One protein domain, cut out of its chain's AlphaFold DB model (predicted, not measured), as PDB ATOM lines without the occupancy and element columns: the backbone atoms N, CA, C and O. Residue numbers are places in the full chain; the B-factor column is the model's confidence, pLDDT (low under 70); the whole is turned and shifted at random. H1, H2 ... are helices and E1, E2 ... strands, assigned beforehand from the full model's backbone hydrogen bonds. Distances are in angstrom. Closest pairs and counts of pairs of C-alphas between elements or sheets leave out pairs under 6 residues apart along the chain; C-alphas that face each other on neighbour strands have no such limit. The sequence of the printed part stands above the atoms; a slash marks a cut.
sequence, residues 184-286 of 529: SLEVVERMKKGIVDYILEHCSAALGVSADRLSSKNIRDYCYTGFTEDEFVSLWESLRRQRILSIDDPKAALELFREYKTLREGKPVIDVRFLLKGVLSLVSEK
ATOM      1  N   SER A 184     124.656  31.570  61.842       74.56
ATOM      2  CA  SER A 184     125.110  30.189  61.667       74.56
ATOM      3  C   SER A 184     125.092  29.411  62.986       74.56
ATOM      4  O   SER A 184     125.184  29.988  64.078       74.56
ATOM      5  N   LEU A 185     125.033  28.079  62.895       78.75
ATOM      6  CA  LEU A 185     125.106  27.185  64.057       78.75
ATOM      7  C   LEU A 185     126.380  27.417  64.896       78.75
ATOM      8  O   LEU A 185     126.339  27.352  66.122       78.75
ATOM      9  N   GLU A 186     127.497  27.771  64.255       78.19
ATOM     10  CA  GLU A 186     128.761  28.077  64.939       78.19
ATOM     11  C   GLU A 186     128.664  29.304  65.857       78.19
ATOM     12  O   GLU A 186     129.286  29.351  66.921       78.19
ATOM     13  N   VAL A 187     127.900  30.325  65.453       78.00
ATOM     14  CA  VAL A 187     127.663  31.517  66.279       78.00
ATOM     15  C   VAL A 187     126.831  31.140  67.503       78.00
ATOM     16  O   VAL A 187     127.142  31.575  68.610       78.00
ATOM     17  N   VAL A 188     125.819  30.293  67.315       82.50
ATOM     18  CA  VAL A 188     124.941  29.796  68.382       82.50
ATOM     19  C   VAL A 188     125.695  28.931  69.389       82.50
ATOM     20  O   VAL A 188     125.557  29.151  70.591       82.50
ATOM     21  N   GLU A 189     126.561  28.020  68.942       83.69
ATOM     22  CA  GLU A 189     127.417  27.242  69.850       83.69
ATOM     23  C   GLU A 189     128.396  28.144  70.622       83.69
ATOM     24  O   GLU A 189     128.620  27.933  71.814       83.69
ATOM     25  N   ARG A 190     128.917  29.217  70.004       83.38
ATOM     26  CA  ARG A 190     129.719  30.224  70.726       83.38
ATOM     27  C   ARG A 190     128.902  30.989  71.765       83.38
ATOM     28  O   ARG A 190     129.393  31.184  72.873       83.38
ATOM     29  N   MET A 191     127.674  31.398  71.437       84.12
ATOM     30  CA  MET A 191     126.760  32.051  72.385       84.12
ATOM     31  C   MET A 191     126.459  31.149  73.575       84.12
ATOM     32  O   MET A 191     126.656  31.559  74.716       84.12
ATOM     33  N   LYS A 192     126.052  29.907  73.310       89.81
ATOM     34  CA  LYS A 192     125.813  28.899  74.341       89.81
ATOM     35  C   LYS A 192     127.041  28.706  75.221       89.81
ATOM     36  O   LYS A 192     126.906  28.755  76.438       89.81
ATOM     37  N   LYS A 193     128.229  28.545  74.630       88.75
ATOM     38  CA  LYS A 193     129.473  28.399  75.388       88.75
ATOM     39  C   LYS A 193     129.725  29.597  76.306       88.75
ATOM     40  O   LYS A 193     129.953  29.395  77.489       88.75
ATOM     41  N   GLY A 194     129.604  30.827  75.803       87.44
ATOM     42  CA  GLY A 194     129.791  32.028  76.624       87.44
ATOM     43  C   GLY A 194     128.786  32.141  77.778       87.44
ATOM     44  O   GLY A 194     129.149  32.579  78.869       87.44
ATOM     45  N   ILE A 195     127.538  31.703  77.568       90.19
ATOM     46  CA  ILE A 195     126.518  31.635  78.627       90.19
ATOM     47  C   ILE A 195     126.883  30.568  79.667       90.19
ATOM     48  O   ILE A 195     126.804  30.834  80.863       90.19
ATOM     49  N   VAL A 196     127.298  29.377  79.229       90.81
ATOM     50  CA  VAL A 196     127.714  28.286  80.122       90.81
ATOM     51  C   VAL A 196     128.946  28.678  80.940       90.81
ATOM     52  O   VAL A 196     128.942  28.491  82.153       90.81
ATOM     53  N   ASP A 197     129.954  29.290  80.317       90.75
ATOM     54  CA  ASP A 197     131.165  29.758  81.000       90.75
ATOM     55  C   ASP A 197     130.811  30.782  82.097       90.75
ATOM     56  O   ASP A 197     131.259  30.652  83.238       90.75
ATOM     57  N   TYR A 198     129.914  31.733  81.800       92.00
ATOM     58  CA  TYR A 198     129.405  32.689  82.791       92.00
ATOM     59  C   TYR A 198     128.696  31.997  83.966       92.00
ATOM     60  O   TYR A 198     128.942  32.334  85.124       92.00
ATOM     61  N   ILE A 199     127.837  31.010  83.685       91.75
ATOM     62  CA  ILE A 199     127.128  30.239  84.719       91.75
ATOM     63  C   ILE A 199     128.124  29.535  85.641       91.75
ATOM     64  O   ILE A 199     127.975  29.592  86.862       91.75
ATOM     65  N   LEU A 200     129.136  28.876  85.074       91.31
ATOM     66  CA  LEU A 200     130.133  28.138  85.844       91.31
ATOM     67  C   LEU A 200     130.967  29.076  86.726       91.31
ATOM     68  O   LEU A 200     131.160  28.779  87.905       91.31
ATOM     69  N   GLU A 201     131.404  30.222  86.200       91.00
ATOM     70  CA  GLU A 201     132.147  31.232  86.962       91.00
ATOM     71  C   GLU A 201     131.313  31.821  88.105       91.00
ATOM     72  O   GLU A 201     131.776  31.896  89.247       91.00
ATOM     73  N   HIS A 202     130.064  32.200  87.831       90.69
ATOM     74  CA  HIS A 202     129.214  32.848  88.825       90.69
ATOM     75  C   HIS A 202     128.727  31.865  89.899       90.69
ATOM     76  O   HIS A 202     128.728  32.184  91.089       90.69
ATOM     77  N   CYS A 203     128.403  30.627  89.512       90.50
ATOM     78  CA  CYS A 203     128.070  29.552  90.446       90.50
ATOM     79  C   CYS A 203     129.269  29.197  91.347       90.50
ATOM     80  O   CYS A 203     129.119  29.052  92.562       90.50
ATOM     81  N   SER A 204     130.473  29.126  90.767       91.25
ATOM     82  CA  SER A 204     131.741  28.925  91.482       91.25
ATOM     83  C   SER A 204     131.991  30.033  92.510       91.25
ATOM     84  O   SER A 204     132.266  29.740  93.678       91.25
ATOM     85  N   ALA A 205     131.824  31.297  92.109       89.88
ATOM     86  CA  ALA A 205     131.997  32.453  92.981       89.88
ATOM     87  C   ALA A 205     130.965  32.490  94.121       89.88
ATOM     88  O   ALA A 205     131.339  32.703  95.275       89.88
ATOM     89  N   ALA A 206     129.689  32.226  93.823       87.50
ATOM     90  CA  ALA A 206     128.610  32.228  94.811       87.50
ATOM     91  C   ALA A 206     128.793  31.153  95.897       87.50
ATOM     92  O   ALA A 206     128.442  31.371  97.056       87.50
ATOM     93  N   LEU A 207     129.362  29.999  95.535       87.06
ATOM     94  CA  LEU A 207     129.618  28.885  96.452       87.06
ATOM     95  C   LEU A 207     131.022  28.910  97.075       87.06
ATOM     96  O   LEU A 207     131.300  28.116  97.974       87.06
ATOM     97  N   GLY A 208     131.913  29.793  96.614       87.00
ATOM     98  CA  GLY A 208     133.294  29.887  97.095       87.00
ATOM     99  C   GLY A 208     134.150  28.652  96.782       87.00
ATOM    100  O   GLY A 208     135.088  28.346  97.520       87.00
ATOM    101  N   VAL A 209     133.830  27.920  95.713       88.81
ATOM    102  CA  VAL A 209     134.535  26.696  95.282       88.81
ATOM    103  C   VAL A 209     135.048  26.863  93.860       88.81
ATOM    104  O   VAL A 209     134.445  27.598  93.096       88.81
ATOM    105  N   SER A 210     136.130  26.186  93.467       85.50
ATOM    106  CA  SER A 210     136.610  26.218  92.074       85.50
ATOM    107  C   SER A 210     135.593  25.595  91.107       85.50
ATOM    108  O   SER A 210     134.919  24.633  91.477       85.50
ATOM    109  N   ALA A 211     135.537  26.081  89.862       82.44
ATOM    110  CA  ALA A 211     134.619  25.583  88.829       82.44
ATOM    111  C   ALA A 211     134.682  24.050  88.645       82.44
ATOM    112  O   ALA A 211     133.644  23.397  88.554       82.44
ATOM    113  N   ASP A 212     135.875  23.452  88.734       82.06
ATOM    114  CA  ASP A 212     136.071  21.995  88.620       82.06
ATOM    115  C   ASP A 212     135.366  21.181  89.720       82.06
ATOM    116  O   ASP A 212     135.046  20.006  89.533       82.06
ATOM    117  N   ARG A 213     135.124  21.793  90.886       85.44
ATOM    118  CA  ARG A 213     134.499  21.149  92.052       85.44
ATOM    119  C   ARG A 213     132.985  21.331  92.097       85.44
ATOM    120  O   ARG A 213     132.349  20.796  93.004       85.44
ATOM    121  N   LEU A 214     132.405  22.077  91.157       87.69
ATOM    122  CA  LEU A 214     130.960  22.223  91.073       87.69
ATOM    123  C   LEU A 214     130.322  20.874  90.743       87.69
ATOM    124  O   LEU A 214     130.723  20.191  89.798       87.69
ATOM    125  N   SER A 215     129.311  20.497  91.525       87.12
ATOM    126  CA  SER A 215     128.481  19.340  91.200       87.12
ATOM    127  C   SER A 215     127.388  19.731  90.206       87.12
ATOM    128  O   SER A 215     126.881  20.856  90.232       87.12
ATOM    129  N   SER A 216     126.941  18.773  89.396       86.50
ATOM    130  CA  SER A 216     125.809  18.950  88.475       86.50
ATOM    131  C   SER A 216     124.521  19.366  89.203       86.50
ATOM    132  O   SER A 216     123.685  20.076  88.647       86.50
ATOM    133  N   LYS A 217     124.393  19.037  90.499       87.62
ATOM    134  CA  LYS A 217     123.316  19.541  91.361       87.62
ATOM    135  C   LYS A 217     123.441  21.043  91.637       87.62
ATOM    136  O   LYS A 217     122.441  21.742  91.535       87.62
ATOM    137  N   ASN A 218     124.639  21.546  91.943       89.69
ATOM    138  CA  ASN A 218     124.846  22.976  92.200       89.69
ATOM    139  C   ASN A 218     124.502  23.828  90.975       89.69
ATOM    140  O   ASN A 218     123.812  24.835  91.100       89.69
ATOM    141  N   ILE A 219     124.938  23.382  89.795       89.69
ATOM    142  CA  ILE A 219     124.662  24.065  88.526       89.69
ATOM    143  C   ILE A 219     123.161  24.043  88.229       89.69
ATOM    144  O   ILE A 219     122.590  25.068  87.863       89.69
ATOM    145  N   ARG A 220     122.501  22.895  88.446       89.62
ATOM    146  CA  ARG A 220     121.045  22.761  88.312       89.62
ATOM    147  C   ARG A 220     120.304  23.760  89.197       89.62
ATOM    148  O   ARG A 220     119.423  24.456  88.701       89.62
ATOM    149  N   ASP A 221     120.660  23.811  90.479       88.56
ATOM    150  CA  ASP A 221     119.995  24.667  91.461       88.56
ATOM    151  C   ASP A 221     120.201  26.155  91.111       88.56
ATOM    152  O   ASP A 221     119.243  26.923  91.155       88.56
ATOM    153  N   TYR A 222     121.396  26.547  90.646       90.12
ATOM    154  CA  TYR A 222     121.658  27.901  90.133       90.12
ATOM    155  C   TYR A 222     120.846  28.222  88.864       90.12
ATOM    156  O   TYR A 222     120.236  29.278  88.746       90.12
ATOM    157  N   CYS A 223     120.754  27.294  87.911       88.81
ATOM    158  CA  CYS A 223     119.921  27.503  86.723       88.81
ATOM    159  C   CYS A 223     118.432  27.627  87.076       88.81
ATOM    160  O   CYS A 223     117.693  28.345  86.403       88.81
ATOM    161  N   TYR A 224     117.987  26.934  88.129       86.19
ATOM    162  CA  TYR A 224     116.612  27.000  88.612       86.19
ATOM    163  C   TYR A 224     116.275  28.352  89.260       86.19
ATOM    164  O   TYR A 224     115.126  28.789  89.169       86.19
ATOM    165  N   THR A 225     117.239  29.050  89.874       87.50
ATOM    166  CA  THR A 225     116.990  30.409  90.392       87.50
ATOM    167  C   THR A 225     116.772  31.424  89.271       87.50
ATOM    168  O   THR A 225     116.011  32.372  89.456       87.50
ATOM    169  N   GLY A 226     117.361  31.188  88.096       87.88
ATOM    170  CA  GLY A 226     117.273  32.092  86.950       87.88
ATOM    171  C   GLY A 226     118.235  33.279  87.055       87.88
ATOM    172  O   GLY A 226     118.864  33.481  88.091       87.88
ATOM    173  N   PHE A 227     118.334  34.067  85.982       90.94
ATOM    174  CA  PHE A 227     119.110  35.309  85.976       90.94
ATOM    175  C   PHE A 227     118.262  36.490  86.427       90.94
ATOM    176  O   PHE A 227     117.192  36.751  85.871       90.94
ATOM    177  N   THR A 228     118.771  37.238  87.398       91.56
ATOM    178  CA  THR A 228     118.263  38.573  87.738       91.56
ATOM    179  C   THR A 228     118.588  39.595  86.641       91.56
ATOM    180  O   THR A 228     119.347  39.306  85.715       91.56
ATOM    181  N   GLU A 229     118.011  40.799  86.724       89.62
ATOM    182  CA  GLU A 229     118.292  41.884  85.765       89.62
ATOM    183  C   GLU A 229     119.796  42.198  85.711       89.62
ATOM    184  O   GLU A 229     120.381  42.232  84.631       89.62
ATOM    185  N   ASP A 230     120.435  42.318  86.878       89.56
ATOM    186  CA  ASP A 230     121.864  42.624  86.995       89.56
ATOM    187  C   ASP A 230     122.753  41.502  86.428       89.56
ATOM    188  O   ASP A 230     123.713  41.769  85.699       89.56
ATOM    189  N   GLU A 231     122.426  40.238  86.717       90.50
ATOM    190  CA  GLU A 231     123.153  39.081  86.174       90.50
ATOM    191  C   GLU A 231     122.989  38.981  84.657       90.50
ATOM    192  O   GLU A 231     123.963  38.740  83.947       90.50
ATOM    193  N   PHE A 232     121.783  39.216  84.134       89.50
ATOM    194  CA  PHE A 232     121.539  39.165  82.696       89.50
ATOM    195  C   PHE A 232     122.281  40.278  81.944       89.50
ATOM    196  O   PHE A 232     122.870  40.026  80.891       89.50
ATOM    197  N   VAL A 233     122.322  41.494  82.499       87.06
ATOM    198  CA  VAL A 233     123.116  42.602  81.942       87.06
ATOM    199  C   VAL A 233     124.615  42.282  82.003       87.06
ATOM    200  O   VAL A 233     125.329  42.486  81.021       87.06
ATOM    201  N   SER A 234     125.098  41.712  83.109       89.69
ATOM    202  CA  SER A 234     126.498  41.291  83.259       89.69
ATOM    203  C   SER A 234     126.892  40.192  82.260       89.69
ATOM    204  O   SER A 234     127.945  40.277  81.616       89.69
ATOM    205  N   LEU A 235     126.017  39.202  82.054       89.12
ATOM    206  CA  LEU A 235     126.156  38.178  81.019       89.12
ATOM    207  C   LEU A 235     126.232  38.814  79.626       89.12
ATOM    208  O   LEU A 235     127.146  38.508  78.857       89.12
ATOM    209  N   TRP A 236     125.313  39.730  79.308       84.69
ATOM    210  CA  TRP A 236     125.284  40.438  78.028       84.69
ATOM    211  C   TRP A 236     126.592  41.191  77.756       84.69
ATOM    212  O   TRP A 236     127.177  41.080  76.676       84.69
ATOM    213  N   GLU A 237     127.108  41.910  78.754       84.62
ATOM    214  CA  GLU A 237     128.397  42.587  78.649       84.62
ATOM    215  C   GLU A 237     129.564  41.618  78.451       84.62
ATOM    216  O   GLU A 237     130.493  41.927  77.699       84.62
ATOM    217  N   SER A 238     129.538  40.459  79.116       86.00
ATOM    218  CA  SER A 238     130.553  39.417  78.948       86.00
ATOM    219  C   SER A 238     130.579  38.904  77.507       86.00
ATOM    220  O   SER A 238     131.628  38.928  76.857       86.00
ATOM    221  N   LEU A 239     129.411  38.563  76.954       83.69
ATOM    222  CA  LEU A 239     129.266  38.115  75.567       83.69
ATOM    223  C   LEU A 239     129.713  39.189  74.559       83.69
ATOM    224  O   LEU A 239     130.340  38.870  73.543       83.69
ATOM    225  N   ARG A 240     129.453  40.470  74.852       79.88
ATOM    226  CA  ARG A 240     129.929  41.603  74.043       79.88
ATOM    227  C   ARG A 240     131.451  41.755  74.105       79.88
ATOM    228  O   ARG A 240     132.093  41.917  73.069       79.88
ATOM    229  N   ARG A 241     132.058  41.652  75.295       81.94
ATOM    230  CA  ARG A 241     133.526  41.695  75.471       81.94
ATOM    231  C   ARG A 241     134.223  40.570  74.704       81.94
ATOM    232  O   ARG A 241     135.275  40.801  74.116       81.94
ATOM    233  N   GLN A 242     133.607  39.391  74.655       78.31
ATOM    234  CA  GLN A 242     134.085  38.239  73.886       78.31
ATOM    235  C   GLN A 242     133.827  38.362  72.369       78.31
ATOM    236  O   GLN A 242     134.190  37.461  71.615       78.31
ATOM    237  N   ARG A 243     133.223  39.471  71.902       73.75
ATOM    238  CA  ARG A 243     132.820  39.717  70.502       73.75
ATOM    239  C   ARG A 243     131.929  38.610  69.928       73.75
ATOM    240  O   ARG A 243     131.968  38.324  68.732       73.75
ATOM    241  N   ILE A 244     131.137  37.968  70.786       73.19
ATOM    242  CA  ILE A 244     130.149  36.966  70.372       73.19
ATOM    243  C   ILE A 244     128.900  37.673  69.835       73.19
ATOM    244  O   ILE A 244     128.364  37.273  68.803       73.19
ATOM    245  N   LEU A 245     128.477  38.747  70.506       67.12
ATOM    246  CA  LEU A 245     127.401  39.635  70.065       67.12
ATOM    247  C   LEU A 245     127.990  40.833  69.311       67.12
ATOM    248  O   LEU A 245     128.956  41.436  69.771       67.12
ATOM    249  N   SER A 246     127.388  41.189  68.173       59.06
ATOM    250  CA  SER A 246     127.741  42.397  67.398       59.06
ATOM    251  C   SER A 246     126.897  43.626  67.778       59.06
ATOM    252  O   SER A 246     126.960  44.645  67.100       59.06
ATOM    253  N   ILE A 247     126.075  43.527  68.830       61.44
ATOM    254  CA  ILE A 247     125.172  44.597  69.277       61.44
ATOM    255  C   ILE A 247     125.915  45.506  70.259       61.44
ATOM    256  O   ILE A 247     126.296  45.070  71.346       61.44
ATOM    257  N   ASP A 248     126.066  46.777  69.891       60.28
ATOM    258  CA  ASP A 248     126.689  47.811  70.728       60.28
ATOM    259  C   ASP A 248     125.676  48.660  71.525       60.28
ATOM    260  O   ASP A 248     126.075  49.593  72.220       60.28
ATOM    261  N   ASP A 249     124.375  48.341  71.475       66.44
ATOM    262  CA  ASP A 249     123.355  49.054  72.253       66.44
ATOM    263  C   ASP A 249     123.292  48.556  73.717       66.44
ATOM    264  O   ASP A 249     122.890  47.413  73.965       66.44
ATOM    265  N   PRO A 250     123.632  49.399  74.715       62.34
ATOM    266  CA  PRO A 250     123.535  49.041  76.129       62.34
ATOM    267  C   PRO A 250     122.090  48.870  76.628       62.34
ATOM    268  O   PRO A 250     121.889  48.286  77.691       62.34
ATOM    269  N   LYS A 251     121.075  49.363  75.902       73.69
ATOM    270  CA  LYS A 251     119.660  49.230  76.296       73.69
ATOM    271  C   LYS A 251     119.016  47.928  75.829       73.69
ATOM    272  O   LYS A 251     118.049  47.494  76.454       73.69
ATOM    273  N   ALA A 252     119.578  47.274  74.814       73.94
ATOM    274  CA  ALA A 252     119.041  46.035  74.250       73.94
ATOM    275  C   ALA A 252     118.895  44.922  75.304       73.94
ATOM    276  O   ALA A 252     117.885  44.224  75.343       73.94
ATOM    277  N   ALA A 253     119.860  44.806  76.225       78.62
ATOM    278  CA  ALA A 253     119.802  43.835  77.319       78.62
ATOM    279  C   ALA A 253     118.601  44.068  78.256       78.62
ATOM    280  O   ALA A 253     117.936  43.119  78.665       78.62
ATOM    281  N   LEU A 254     118.293  45.331  78.568       81.88
ATOM    282  CA  LEU A 254     117.179  45.697  79.448       81.88
ATOM    283  C   LEU A 254     115.821  45.477  78.775       81.88
ATOM    284  O   LEU A 254     114.855  45.102  79.440       81.88
ATOM    285  N   GLU A 255     115.729  45.713  77.468       79.31
ATOM    286  CA  GLU A 255     114.509  45.464  76.697       79.31
ATOM    287  C   GLU A 255     114.218  43.967  76.591       79.31
ATOM    288  O   GLU A 255     113.119  43.540  76.948       79.31
ATOM    289  N   LEU A 256     115.232  43.163  76.254       75.88
ATOM    290  CA  LEU A 256     115.140  41.702  76.274       75.88
ATOM    291  C   LEU A 256     114.760  41.182  77.664       75.88
ATOM    292  O   LEU A 256     113.873  40.341  77.795       75.88
ATOM    293  N   PHE A 257     115.361  41.717  78.729       81.38
ATOM    294  CA  PHE A 257     114.988  41.315  80.082       81.38
ATOM    295  C   PHE A 257     113.519  41.604  80.395       81.38
ATOM    296  O   PHE A 257     112.823  40.769  80.972       81.38
ATOM    297  N   ARG A 258     113.004  42.767  79.988       83.19
ATOM    298  CA  ARG A 258     111.592  43.113  80.199       83.19
ATOM    299  C   ARG A 258     110.638  42.215  79.426       83.19
ATOM    300  O   ARG A 258     109.563  41.938  79.951       83.19
ATOM    301  N   GLU A 259     111.020  41.802  78.224       77.69
ATOM    302  CA  GLU A 259     110.211  40.956  77.349       77.69
ATOM    303  C   GLU A 259     110.147  39.502  77.849       77.69
ATOM    304  O   GLU A 259     109.070  38.907  77.851       77.69
ATOM    305  N   TYR A 260     111.265  38.951  78.338       77.62
ATOM    306  CA  TYR A 260     111.389  37.516  78.648       77.62
ATOM    307  C   TYR A 260     111.427  37.166  80.140       77.62
ATOM    308  O   TYR A 260     111.544  35.989  80.494       77.62
ATOM    309  N   LYS A 261     111.319  38.148  81.044       84.12
ATOM    310  CA  LYS A 261     111.257  37.870  82.485       84.12
ATOM    311  C   LYS A 261     110.011  37.066  82.862       84.12
ATOM    312  O   LYS A 261     108.895  37.323  82.416       84.12
ATOM    313  N   THR A 262     110.206  36.157  83.800       83.75
ATOM    314  CA  THR A 262     109.166  35.394  84.489       83.75
ATOM    315  C   THR A 262     109.200  35.723  85.978       83.75
ATOM    316  O   THR A 262     110.207  36.211  86.491       83.75
ATOM    317  N   LEU A 263     108.093  35.504  86.688       85.44
ATOM    318  CA  LEU A 263     108.057  35.672  88.140       85.44
ATOM    319  C   LEU A 263     108.369  34.333  88.809       85.44
ATOM    320  O   LEU A 263     107.569  33.403  88.729       85.44
ATOM    321  N   ARG A 264     109.506  34.248  89.505       81.44
ATOM    322  CA  ARG A 264     109.837  33.125  90.394       81.44
ATOM    323  C   ARG A 264     109.924  33.642  91.820       81.44
ATOM    324  O   ARG A 264     110.650  34.593  92.089       81.44
ATOM    325  N   GLU A 265     109.128  33.064  92.718       82.50
ATOM    326  CA  GLU A 265     109.059  33.482  94.131       82.50
ATOM    327  C   GLU A 265     108.847  35.003  94.311       82.50
ATOM    328  O   GLU A 265     109.388  35.637  95.215       82.50
ATOM    329  N   GLY A 266     108.075  35.621  93.406       80.69
ATOM    330  CA  GLY A 266     107.800  37.061  93.410       80.69
ATOM    331  C   GLY A 266     108.921  37.953  92.858       80.69
ATOM    332  O   GLY A 266     108.747  39.170  92.818       80.69
ATOM    333  N   LYS A 267     110.044  37.386  92.399       86.69
ATOM    334  CA  LYS A 267     111.151  38.121  91.774       86.69
ATOM    335  C   LYS A 267     111.135  37.961  90.247       86.69
ATOM    336  O   LYS A 267     110.888  36.854  89.763       86.69
ATOM    337  N   PRO A 268     111.392  39.035  89.476       89.06
ATOM    338  CA  PRO A 268     111.542  38.943  88.030       89.06
ATOM    339  C   PRO A 268     112.889  38.303  87.686       89.06
ATOM    340  O   PRO A 268     113.934  38.835  88.053       89.06
ATOM    341  N   VAL A 269     112.859  37.177  86.977       90.81
ATOM    342  CA  VAL A 269     114.055  36.451  86.531       90.81
ATOM    343  C   VAL A 269     113.873  35.895  85.121       90.81
ATOM    344  O   VAL A 269     112.757  35.553  84.720       90.81
ATOM    345  N   ILE A 270     114.962  35.760  84.371       86.62
ATOM    346  CA  ILE A 270     114.981  35.003  83.114       86.62
ATOM    347  C   ILE A 270     115.326  33.549  83.419       86.62
ATOM    348  O   ILE A 270     116.311  33.257  84.099       86.62
ATOM    349  N   ASP A 271     114.531  32.629  82.882       84.69
ATOM    350  CA  ASP A 271     114.838  31.205  82.943       84.69
ATOM    351  C   ASP A 271     116.026  30.878  82.023       84.69
ATOM    352  O   ASP A 271     115.967  31.059  80.805       84.69
ATOM    353  N   VAL A 272     117.115  30.386  82.620       86.56
ATOM    354  CA  VAL A 272     118.373  30.083  81.923       86.56
ATOM    355  C   VAL A 272     118.182  29.030  80.831       86.56
ATOM    356  O   VAL A 272     118.767  29.129  79.752       86.56
ATOM    357  N   ARG A 273     117.354  28.011  81.081       84.25
ATOM    358  CA  ARG A 273     117.143  26.915  80.126       84.25
ATOM    359  C   ARG A 273     116.259  27.366  78.976       84.25
ATOM    360  O   ARG A 273     116.522  27.001  77.833       84.25
ATOM    361  N   PHE A 274     115.259  28.195  79.270       81.00
ATOM    362  CA  PHE A 274     114.446  28.834  78.240       81.00
ATOM    363  C   PHE A 274     115.297  29.740  77.342       81.00
ATOM    364  O   PHE A 274     115.185  29.660  76.120       81.00
ATOM    365  N   LEU A 275     116.206  30.527  77.931       83.81
ATOM    366  CA  LEU A 275     117.169  31.338  77.187       83.81
ATOM    367  C   LEU A 275     118.026  30.465  76.259       83.81
ATOM    368  O   LEU A 275     118.062  30.712  75.058       83.81
ATOM    369  N   LEU A 276     118.666  29.413  76.780       84.31
ATOM    370  CA  LEU A 276     119.518  28.517  75.985       84.31
ATOM    371  C   LEU A 276     118.749  27.780  74.874       84.31
ATOM    372  O   LEU A 276     119.290  27.621  73.777       84.31
ATOM    373  N   LYS A 277     117.490  27.381  75.117       80.69
ATOM    374  CA  LYS A 277     116.575  26.847  74.087       80.69
ATOM    375  C   LYS A 277     116.297  27.897  73.005       80.69
ATOM    376  O   LYS A 277     116.397  27.582  71.823       80.69
ATOM    377  N   GLY A 278     116.014  29.139  73.398       75.12
ATOM    378  CA  GLY A 278     115.771  30.256  72.481       75.12
ATOM    379  C   GLY A 278     116.994  30.669  71.654       75.12
ATOM    380  O   GLY A 278     116.843  31.134  70.533       75.12
ATOM    381  N   VAL A 279     118.219  30.461  72.142       77.56
ATOM    382  CA  VAL A 279     119.427  30.741  71.341       77.56
ATOM    383  C   VAL A 279     119.540  29.782  70.149       77.56
ATOM    384  O   VAL A 279     119.888  30.224  69.056       77.56
ATOM    385  N   LEU A 280     119.186  28.496  70.305       79.25
ATOM    386  CA  LEU A 280     119.168  27.544  69.179       79.25
ATOM    387  C   LEU A 280     118.148  27.945  68.119       79.25
ATOM    388  O   LEU A 280     118.400  27.797  66.923       79.25
ATOM    389  N   SER A 281     117.019  28.512  68.547       70.88
ATOM    390  CA  SER A 281     116.043  29.021  67.602       70.88
ATOM    391  C   SER A 281     116.557  30.230  66.832       70.88
ATOM    392  O   SER A 281     115.864  30.643  65.935       70.88
ATOM    393  N   LEU A 282     117.758  30.780  67.034       68.25
ATOM    394  CA  LEU A 282     118.295  31.834  66.160       68.25
ATOM    395  C   LEU A 282     118.935  31.303  64.862       68.25
ATOM    396  O   LEU A 282     119.121  32.085  63.929       68.25
ATOM    397  N   VAL A 283     119.241  29.999  64.770       71.81
ATOM    398  CA  VAL A 283     119.949  29.417  63.612       71.81
ATOM    399  C   VAL A 283     119.111  29.526  62.340       71.81
ATOM    400  O   VAL A 283     118.010  28.991  62.267       71.81
ATOM    401  N   SER A 284     119.620  30.224  61.327       64.19
ATOM    402  CA  SER A 284     118.862  30.467  60.088       64.19
ATOM    403  C   SER A 284     118.826  29.259  59.141       64.19
ATOM    404  O   SER A 284     117.946  29.182  58.293       64.19
ATOM    405  N   GLU A 285     119.750  28.313  59.303       67.44
ATOM    406  CA  GLU A 285     119.863  27.088  58.503       67.44
ATOM    407  C   GLU A 285     119.053  25.924  59.108       67.44
ATOM    408  O   GLU A 285     118.780  25.898  60.311       67.44
ATOM    409  N   LYS A 286     118.700  24.924  58.285       65.88
ATOM    410  CA  LYS A 286     118.069  23.676  58.749       65.88
ATOM    411  C   LYS A 286     119.082  22.891  59.594       65.88
ATOM    412  O   LYS A 286     120.124  22.482  59.090       65.88
TER     413      LYS A 286
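This is residues 184 to 286 of the 529 residues of the protein "Rab-GAP TBC domain-containing protein" of Blastocystis hominis (UniProt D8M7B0). Look for one long helix, H1, running the length of a compact helical body: H5 packs along its first part, H2 crosses its later part, and H3 packs crosswise on its middle. H4 packs on H3, and a small two-strand hairpin, E1 and E2, lies on the side of the body away from H1. The printed part has 103 residues, with five named helices and two named strands in the order H1, H2, H3, H4, E1, E2, H5. The class is mostly helix, and the two-strand sheet is antiparallel. The whole is compact, with a radius of gyration of the C-alphas of 13.9 A and spans of 36 by 32 by 27 A.

Start at H1, residues 185 to 207, the hub, which touches three other helices. Its residues 199 to 203 alone touch H2, residues 216 to 225, about perpendicular at 84 degrees; the closest C-alphas are those of Cys 203 and Tyr 222, 6.6 A apart. Next comes H3, residues 229 to 241, which touches H1 at a steep tilt of 52 degrees, opposite ways, with residues 191 to 198 of H1 and 235 to 239 of H3 alone; their closest C-alphas, Gly 194 and Leu 239, are 6.2 A apart. H4, residues 252 to 260, touches H3 at a steep tilt of 45 degrees, opposite ways, closest at the C-alphas of Val 233 and Ala 253, 5.8 A. H4 and H1 are apart. Then E1, residues 262 to 264, and E2, residues 267 to 269, form an antiparallel hairpin, with N 262 and O 269 at 2.8 A and N 267 and O 264 at 2.9 A, within hydrogen-bond range. H4 and E2 are near each other. Last, H5, residues 272 to 280, touches residues 185 to 192 of H1 alone at a shallow tilt of 15 degrees, opposite ways; the closest C-alphas are those of Val 188 and Leu 280, 6.2 A apart. H5 and H2 only just touch, only at their ends, with 3 pairs of C-alphas within 8 A, the closest being those of Cys 223 and Val 272 at 5.7 A. Every O i to N i+4 pair is within hydrogen-bond range in H1, H2, H3 and H4; in H5 it is 4 of 5.

Find C-alpha 185 at (125.106, 27.185, 64.057); from there H1 runs 32.8 A to C-alpha 207 at (129.618, 28.885, 96.452). H2 is 14.6 A long, H3 18.4 A, H4 12.3 A, E1 6.4 A and E2 6.2 A. H5 runs 13.0 A and ends at C-alpha 280, (119.168, 27.544, 69.179).

The C-alphas of Gly 208 and Lys 286, 41.7 A apart, are the two farthest apart. The printed part has no cut, and no link between named elements is long. Look for low confidence, pLDDT under 70, at residues 245 to 250, 282 and 284 to 286; the mean of the printed part is 82.6.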